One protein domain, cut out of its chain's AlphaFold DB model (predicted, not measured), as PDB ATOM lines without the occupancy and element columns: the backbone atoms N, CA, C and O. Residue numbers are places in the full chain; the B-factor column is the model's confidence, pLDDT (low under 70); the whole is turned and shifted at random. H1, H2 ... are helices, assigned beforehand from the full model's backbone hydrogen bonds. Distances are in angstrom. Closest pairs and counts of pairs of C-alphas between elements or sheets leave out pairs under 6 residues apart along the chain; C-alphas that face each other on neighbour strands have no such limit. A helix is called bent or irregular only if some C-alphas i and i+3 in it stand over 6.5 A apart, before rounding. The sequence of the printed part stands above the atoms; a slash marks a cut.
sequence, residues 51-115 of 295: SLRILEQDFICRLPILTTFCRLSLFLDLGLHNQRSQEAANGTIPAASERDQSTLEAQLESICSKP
ATOM      1  N   SER A  51     123.739 134.211 173.453       64.81
ATOM      2  CA  SER A  51     125.145 134.591 173.646       64.81
ATOM      3  C   SER A  51     125.634 134.362 175.080       64.81
ATOM      4  O   SER A  51     126.782 133.971 175.274       64.81
ATOM      5  N   LEU A  52     124.772 134.559 176.088       67.69
ATOM      6  CA  LEU A  52     125.130 134.308 177.487       67.69
ATOM      7  C   LEU A  52     125.332 132.808 177.767       67.69
ATOM      8  O   LEU A  52     126.293 132.434 178.430       67.69
ATOM      9  N   ARG A  53     124.480 131.944 177.197       68.38
ATOM     10  CA  ARG A  53     124.589 130.482 177.357       68.38
ATOM     11  C   ARG A  53     125.838 129.897 176.699       68.38
ATOM     12  O   ARG A  53     126.446 128.994 177.266       68.38
ATOM     13  N   ILE A  54     126.240 130.431 175.544       71.75
ATOM     14  CA  ILE A  54     127.478 130.020 174.864       71.75
ATOM     15  C   ILE A  54     128.702 130.414 175.707       71.75
ATOM     16  O   ILE A  54     129.605 129.601 175.889       71.75
ATOM     17  N   LEU A  55     128.708 131.617 176.295       64.94
ATOM     18  CA  LEU A  55     129.790 132.055 177.186       64.94
ATOM     19  C   LEU A  55     129.857 131.244 178.490       64.94
ATOM     20  O   LEU A  55     130.954 130.935 178.956       64.94
ATOM     21  N   GLU A  56     128.714 130.870 179.069       71.12
ATOM     22  CA  GLU A  56     128.671 130.005 180.256       71.12
ATOM     23  C   GLU A  56     129.180 128.589 179.955       71.12
ATOM     24  O   GLU A  56     129.964 128.045 180.735       71.12
ATOM     25  N   GLN A  57     128.810 128.006 178.810       68.44
ATOM     26  CA  GLN A  57     129.314 126.694 178.395       68.44
ATOM     27  C   GLN A  57     130.819 126.716 178.105       68.44
ATOM     28  O   GLN A  57     131.538 125.834 178.574       68.44
ATOM     29  N   ASP A  58     131.324 127.746 177.424       68.94
ATOM     30  CA  ASP A  58     132.762 127.895 177.176       68.94
ATOM     31  C   ASP A  58     133.559 128.056 178.479       68.94
ATOM     32  O   ASP A  58     134.666 127.520 178.610       68.94
ATOM     33  N   PHE A  59     133.001 128.754 179.472       72.31
ATOM     34  CA  PHE A  59     133.640 128.924 180.775       72.31
ATOM     35  C   PHE A  59     133.678 127.614 181.574       72.31
ATOM     36  O   PHE A  59     134.724 127.254 182.124       72.31
ATOM     37  N   ILE A  60     132.574 126.859 181.585       80.88
ATOM     38  CA  ILE A  60     132.484 125.553 182.254       80.88
ATOM     39  C   ILE A  60     133.447 124.544 181.611       80.88
ATOM     40  O   ILE A  60     134.130 123.812 182.326       80.88
ATOM     41  N   CYS A  61     133.578 124.553 180.283       75.06
ATOM     42  CA  CYS A  61     134.485 123.656 179.564       75.06
ATOM     43  C   CYS A  61     135.973 123.997 179.769       75.06
ATOM     44  O   CYS A  61     136.821 123.105 179.733       75.06
ATOM     45  N   ARG A  62     136.321 125.271 180.004       81.81
ATOM     46  CA  ARG A  62     137.722 125.709 180.169       81.81
ATOM     47  C   ARG A  62     138.225 125.675 181.612       81.81
ATOM     48  O   ARG A  62     139.439 125.605 181.819       81.81
ATOM     49  N   LEU A  63     137.336 125.668 182.604       88.69
ATOM     50  CA  LEU A  63     137.706 125.612 184.026       88.69
ATOM     51  C   LEU A  63     138.595 124.400 184.393       88.69
ATOM     52  O   LEU A  63     139.603 124.589 185.084       88.69
ATOM     53  N   PRO A  64     138.299 123.167 183.932       86.81
ATOM     54  CA  PRO A  64     139.120 121.993 184.229       86.81
ATOM     55  C   PRO A  64     140.517 122.084 183.605       86.81
ATOM     56  O   PRO A  64     141.500 121.673 184.222       86.81
ATOM     57  N   ILE A  65     140.616 122.674 182.408       87.06
ATOM     58  CA  ILE A  65     141.877 122.851 181.678       87.06
ATOM     59  C   ILE A  65     142.775 123.844 182.420       87.06
ATOM     60  O   ILE A  65     143.932 123.529 182.695       87.06
ATOM     61  N   LEU A  66     142.235 124.999 182.829       86.25
ATOM     62  CA  LEU A  66     142.983 125.980 183.623       86.25
ATOM     63  C   LEU A  66     143.431 125.401 184.969       86.25
ATOM     64  O   LEU A  66     144.573 125.591 185.375       86.25
ATOM     65  N   THR A  67     142.555 124.650 185.638       88.75
ATOM     66  CA  THR A  67     142.881 124.020 186.927       88.75
ATOM     67  C   THR A  67     144.012 123.000 186.776       88.75
ATOM     68  O   THR A  67     144.913 122.935 187.613       88.75
ATOM     69  N   THR A  68     143.994 122.224 185.690       87.25
ATOM     70  CA  THR A  68     145.047 121.248 185.376       87.25
ATOM     71  C   THR A  68     146.362 121.947 185.043       87.25
ATOM     72  O   THR A  68     147.408 121.545 185.548       87.25
ATOM     73  N   PHE A  69     146.310 123.036 184.273       90.38
ATOM     74  CA  PHE A  69     147.486 123.835 183.936       90.38
ATOM     75  C   PHE A  69     148.129 124.461 185.182       90.38
ATOM     76  O   PHE A  69     149.323 124.288 185.398       90.38
ATOM     77  N   CYS A  70     147.340 125.085 186.066       88.12
ATOM     78  CA  CYS A  70     147.850 125.646 187.321       88.12
ATOM     79  C   CYS A  70     148.492 124.582 188.224       88.12
ATOM     80  O   CYS A  70     149.523 124.841 188.841       88.12
ATOM     81  N   ARG A  71     147.917 123.373 188.290       88.31
ATOM     82  CA  ARG A  71     148.515 122.256 189.039       88.31
ATOM     83  C   ARG A  71     149.832 121.788 188.427       88.31
ATOM     84  O   ARG A  71     150.756 121.483 189.174       88.31
ATOM     85  N   LEU A  72     149.926 121.750 187.099       88.56
ATOM     86  CA  LEU A  72     151.143 121.341 186.403       88.56
ATOM     87  C   LEU A  72     152.268 122.368 186.590       88.56
ATOM     88  O   LEU A  72     153.396 121.974 186.870       88.56
ATOM     89  N   SER A  73     151.956 123.665 186.515       89.56
ATOM     90  CA  SER A  73     152.913 124.739 186.806       89.56
ATOM     91  C   SER A  73     153.441 124.657 188.240       89.56
ATOM     92  O   SER A  73     154.651 124.626 188.432       89.56
ATOM     93  N   LEU A  74     152.559 124.493 189.234       90.81
ATOM     94  CA  LEU A  74     152.975 124.321 190.633       90.81
ATOM     95  C   LEU A  74     153.839 123.070 190.843       90.81
ATOM     96  O   LEU A  74     154.788 123.099 191.622       90.81
ATOM     97  N   PHE A  75     153.530 121.971 190.151       90.38
ATOM     98  CA  PHE A  75     154.318 120.744 190.238       90.38
ATOM     99  C   PHE A  75     155.715 120.907 189.621       90.38
ATOM    100  O   PHE A  75     156.694 120.416 190.183       90.38
ATOM    101  N   LEU A  76     155.821 121.620 188.495       90.25
ATOM    102  CA  LEU A  76     157.100 121.935 187.855       90.25
ATOM    103  C   LEU A  76     157.957 122.851 188.732       90.25
ATOM    104  O   LEU A  76     159.139 122.565 188.923       90.25
ATOM    105  N   ASP A  77     157.363 123.886 189.326       88.12
ATOM    106  CA  ASP A  77     158.070 124.790 190.238       88.12
ATOM    107  C   ASP A  77     158.569 124.050 191.489       88.12
ATOM    108  O   ASP A  77     159.714 124.230 191.908       88.12
ATOM    109  N   LEU A  78     157.754 123.146 192.044       89.38
ATOM    110  CA  LEU A  78     158.148 122.316 193.184       89.38
ATOM    111  C   LEU A  78     159.259 121.318 192.812       89.38
ATOM    112  O   LEU A  78     160.181 121.090 193.598       89.38
ATOM    113  N   GLY A  79     159.210 120.755 191.602       92.12
ATOM    114  CA  GLY A  79     160.263 119.897 191.057       92.12
ATOM    115  C   GLY A  79     161.595 120.634 190.898       92.12
ATOM    116  O   GLY A  79     162.625 120.145 191.363       92.12
ATOM    117  N   LEU A  80     161.570 121.840 190.324       88.44
ATOM    118  CA  LEU A  80     162.753 122.693 190.167       88.44
ATOM    119  C   LEU A  80     163.327 123.137 191.518       88.44
ATOM    120  O   LEU A  80     164.548 123.175 191.687       88.44
ATOM    121  N   HIS A  81     162.471 123.434 192.497       86.62
ATOM    122  CA  HIS A  81     162.918 123.782 193.844       86.62
ATOM    123  C   HIS A  81     163.589 122.593 194.548       86.62
ATOM    124  O   HIS A  81     164.646 122.752 195.160       86.62
ATOM    125  N   ASN A  82     163.029 121.386 194.420       84.94
ATOM    126  CA  ASN A  82     163.639 120.168 194.959       84.94
ATOM    127  C   ASN A  82     164.986 119.856 194.296       84.94
ATOM    128  O   ASN A  82     165.933 119.488 194.990       84.94
ATOM    129  N   GLN A  83     165.102 120.060 192.983       85.62
ATOM    130  CA  GLN A  83     166.373 119.898 192.281       85.62
ATOM    131  C   GLN A  83     167.428 120.889 192.794       85.62
ATOM    132  O   GLN A  83     168.528 120.476 193.158       85.62
ATOM    133  N   ARG A  84     167.085 122.179 192.918       81.62
ATOM    134  CA  ARG A  84     168.002 123.185 193.481       81.62
ATOM    135  C   ARG A  84     168.383 122.887 194.929       81.62
ATOM    136  O   ARG A  84     169.526 123.113 195.315       81.62
ATOM    137  N   SER A  85     167.455 122.355 195.724       83.94
ATOM    138  CA  SER A  85     167.733 121.915 197.095       83.94
ATOM    139  C   SER A  85     168.744 120.760 197.127       83.94
ATOM    140  O   SER A  85     169.682 120.787 197.922       83.94
ATOM    141  N   GLN A  86     168.633 119.791 196.211       85.06
ATOM    142  CA  GLN A  86     169.610 118.704 196.073       85.06
ATOM    143  C   GLN A  86     170.983 119.199 195.588       85.06
ATOM    144  O   GLN A  86     172.014 118.754 196.092       85.06
ATOM    145  N   GLU A  87     171.020 120.153 194.656       84.94
ATOM    146  CA  GLU A  87     172.265 120.770 194.175       84.94
ATOM    147  C   GLU A  87     172.966 121.597 195.272       84.94
ATOM    148  O   GLU A  87     174.196 121.566 195.388       84.94
ATOM    149  N   ALA A  88     172.193 122.274 196.129       82.69
ATOM    150  CA  ALA A  88     172.705 122.969 197.310       82.69
ATOM    151  C   ALA A  88     173.228 121.989 198.376       82.69
ATOM    152  O   ALA A  88     174.300 122.213 198.938       82.69
ATOM    153  N   ALA A  89     172.532 120.868 198.611       82.94
ATOM    154  CA  ALA A  89     172.986 119.811 199.522       82.94
ATOM    155  C   ALA A  89     174.304 119.162 199.061       82.94
ATOM    156  O   ALA A  89     175.136 118.786 199.886       82.94
ATOM    157  N   ASN A  90     174.536 119.106 197.747       88.81
ATOM    158  CA  ASN A  90     175.783 118.628 197.151       88.81
ATOM    159  C   ASN A  90     176.892 119.699 197.101       88.81
ATOM    160  O   ASN A  90     177.932 119.478 196.481       88.81
ATOM    161  N   GLY A  91     176.694 120.865 197.728       82.62
ATOM    162  CA  GLY A  91     177.708 121.918 197.848       82.62
ATOM    163  C   GLY A  91     178.081 122.595 196.528       82.62
ATOM    164  O   GLY A  91     179.117 123.251 196.450       82.62
ATOM    165  N   THR A  92     177.263 122.431 195.482       75.75
ATOM    166  CA  THR A  92     177.545 122.982 194.146       75.75
ATOM    167  C   THR A  92     177.088 124.443 194.024       75.75
ATOM    168  O   THR A  92     177.569 125.175 193.162       75.75
ATOM    169  N   ILE A  93     176.198 124.900 194.914       71.69
ATOM    170  CA  ILE A  93     175.642 126.261 194.931       71.69
ATOM    171  C   ILE A  93     175.620 126.770 196.387       71.69
ATOM    172  O   ILE A  93     175.280 125.992 197.283       71.69
ATOM    173  N   PRO A  94     175.978 128.043 196.669       59.94
ATOM    174  CA  PRO A  94     175.881 128.605 198.017       59.94
ATOM    175  C   PRO A  94     174.435 128.558 198.529       59.94
ATOM    176  O   PRO A  94     173.511 128.986 197.838       59.94
ATOM    177  N   ALA A  95     174.248 128.027 199.740       58.56
ATOM    178  CA  ALA A  95     172.938 127.819 200.347       58.56
ATOM    179  C   ALA A  95     172.143 129.135 200.443       58.56
ATOM    180  O   ALA A  95     172.567 130.083 201.108       58.56
ATOM    181  N   ALA A  96     170.977 129.182 199.795       55.72
ATOM    182  CA  ALA A  96     169.977 130.208 200.065       55.72
ATOM    183  C   ALA A  96     169.430 130.014 201.491       55.72
ATOM    184  O   ALA A  96     169.312 128.885 201.968       55.72
ATOM    185  N   SER A  97     169.143 131.111 202.197       49.16
ATOM    186  CA  SER A  97     168.793 131.064 203.619       49.16
ATOM    187  C   SER A  97     167.499 130.278 203.871       49.16
ATOM    188  O   SER A  97     166.481 130.567 203.248       49.16
ATOM    189  N   GLU A  98     167.507 129.364 204.847       55.44
ATOM    190  CA  GLU A  98     166.374 128.507 205.274       55.44
ATOM    191  C   GLU A  98     165.056 129.252 205.595       55.44
ATOM    192  O   GLU A  98     164.015 128.627 205.779       55.44
ATOM    193  N   ARG A  99     165.063 130.589 205.655       48.84
ATOM    194  CA  ARG A  99     163.898 131.425 205.979       48.84
ATOM    195  C   ARG A  99     162.841 131.480 204.856       48.84
ATOM    196  O   ARG A  99     161.681 131.790 205.137       48.84
ATOM    197  N   ASP A 100     163.198 131.133 203.619       59.69
ATOM    198  CA  ASP A 100     162.273 131.218 202.477       59.69
ATOM    199  C   ASP A 100     161.392 129.966 202.314       59.69
ATOM    200  O   ASP A 100     160.242 130.064 201.883       59.69
ATOM    201  N   GLN A 101     161.866 128.797 202.758       59.62
ATOM    202  CA  GLN A 101     161.159 127.525 202.568       59.62
ATOM    203  C   GLN A 101     159.896 127.408 203.439       59.62
ATOM    204  O   GLN A 101     158.826 127.069 202.934       59.62
ATOM    205  N   SER A 102     159.972 127.791 204.720       63.03
ATOM    206  CA  SER A 102     158.807 127.773 205.621       63.03
ATOM    207  C   SER A 102     157.720 128.771 205.210       63.03
ATOM    208  O   SER A 102     156.540 128.576 205.491       63.03
ATOM    209  N   THR A 103     158.116 129.858 204.543       69.00
ATOM    210  CA  THR A 103     157.187 130.887 204.059       69.00
ATOM    211  C   THR A 103     156.430 130.395 202.826       69.00
ATOM    212  O   THR A 103     155.230 130.645 202.710       69.00
ATOM    213  N   LEU A 104     157.096 129.645 201.943       62.25
ATOM    214  CA  LEU A 104     156.483 129.072 200.746       62.25
ATOM    215  C   LEU A 104     155.489 127.949 201.088       62.25
ATOM    216  O   LEU A 104     154.379 127.924 200.558       62.25
ATOM    217  N   GLU A 105     155.848 127.061 202.021       71.25
ATOM    218  CA  GLU A 105     154.972 125.976 202.491       71.25
ATOM    219  C   GLU A 105     153.718 126.525 203.196       71.25
ATOM    220  O   GLU A 105     152.600 126.108 202.890       71.25
ATOM    221  N   ALA A 106     153.868 127.554 204.041       68.69
ATOM    222  CA  ALA A 106     152.735 128.228 204.679       68.69
ATOM    223  C   ALA A 106     151.835 128.979 203.673       68.69
ATOM    224  O   ALA A 106     150.613 129.054 203.848       68.69
ATOM    225  N   GLN A 107     152.412 129.528 202.598       69.94
ATOM    226  CA  GLN A 107     151.638 130.136 201.513       69.94
ATOM    227  C   GLN A 107     150.861 129.085 200.713       69.94
ATOM    228  O   GLN A 107     149.688 129.310 200.416       69.94
ATOM    229  N   LEU A 108     151.456 127.923 200.438       66.00
ATOM    230  CA  LEU A 108     150.794 126.805 199.760       66.00
ATOM    231  C   LEU A 108     149.625 126.238 200.579       66.00
ATOM    232  O   LEU A 108     148.535 126.070 200.032       66.00
ATOM    233  N   GLU A 109     149.779 126.041 201.892       70.06
ATOM    234  CA  GLU A 109     148.671 125.597 202.756       70.06
ATOM    235  C   GLU A 109     147.531 126.632 202.840       70.06
ATOM    236  O   GLU A 109     146.344 126.285 202.828       70.06
ATOM    237  N   SER A 110     147.861 127.928 202.840       72.00
ATOM    238  CA  SER A 110     146.882 129.027 202.780       72.00
ATOM    239  C   SER A 110     146.152 129.110 201.428       72.00
ATOM    240  O   SER A 110     144.991 129.533 201.367       72.00
ATOM    241  N   ILE A 111     146.807 128.693 200.341       63.50
ATOM    242  CA  ILE A 111     146.238 128.662 198.986       63.50
ATOM    243  C   ILE A 111     145.348 127.425 198.797       63.50
ATOM    244  O   ILE A 111     144.242 127.551 198.274       63.50
ATOM    245  N   CYS A 112     145.774 126.251 199.270       58.56
ATOM    246  CA  CYS A 112     145.028 124.999 199.123       58.56
ATOM    247  C   CYS A 112     143.811 124.878 200.060       58.56
ATOM    248  O   CYS A 112     142.909 124.092 199.777       58.56
ATOM    249  N   SER A 113     143.748 125.655 201.146       58.81
ATOM    250  CA  SER A 113     142.654 125.597 202.132       58.81
ATOM    251  C   SER A 113     141.426 126.455 201.795       58.81
ATOM    252  O   SER A 113     140.416 126.378 202.501       58.81
ATOM    253  N   LYS A 114     141.457 127.268 200.729       67.38
ATOM    254  CA  LYS A 114     140.340 128.165 200.378       67.38
ATOM    255  C   LYS A 114     139.471 127.588 199.251       67.38
ATOM    256  O   LYS A 114     140.006 127.116 198.250       67.38
ATOM    257  N   PRO A 115     138.130 127.671 199.358       57.53
ATOM    258  CA  PRO A 115     137.237 127.213 198.298       57.53
ATOM    259  C   PRO A 115     137.425 128.049 197.021       57.53
ATOM    260  O   PRO A 115     137.491 129.281 197.078       57.53
TER     261      PRO A 115
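This is residues 51 to 115 of the 295 residues of an uncharacterized protein of Aulographum hederae CBS 113979 (UniProt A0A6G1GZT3). One long helix, H1, bent near its first end, makes most of the length of a thin rod. After H1b a long link of 11 residues folds back, and the shorter H2 runs back alongside part of H1b with a gap between them. The 65 printed residues hold two named helices, H1 then H2, and no named strand: all helix. The whole is extended, with a radius of gyration of the C-alphas of 18.0 A and spans of 59 by 21 by 12 A.

H1, residues 51 to 89, was assigned as one helix by its hydrogen bonds but is bent: C-alphas 61 and 64 are 6.8 A apart. Arm H1a, residues 51 to 61, begins at C-alpha 51 (125.145, 134.591, 173.646). Arm H1b, residues 64 to 89, is 37.2 A long. H2, residues 101 to 112, measures 16.7 A and ends at C-alpha 112 (145.028, 124.999, 199.123).

H1a and H1b stand at 35.1 degrees, only just a steep tilt. H2 is apart from both arms, with no C-alpha within 8 A. In H1a, H1b and H2 every O i to N i+4 pair is within hydrogen-bond range.

The C-alphas of Ser 51 and Gly 91, the two farthest apart, are 59.2 A apart. The printed part has no cut. The pLDDT is under 70 at 25 residues, among them 94 to 104.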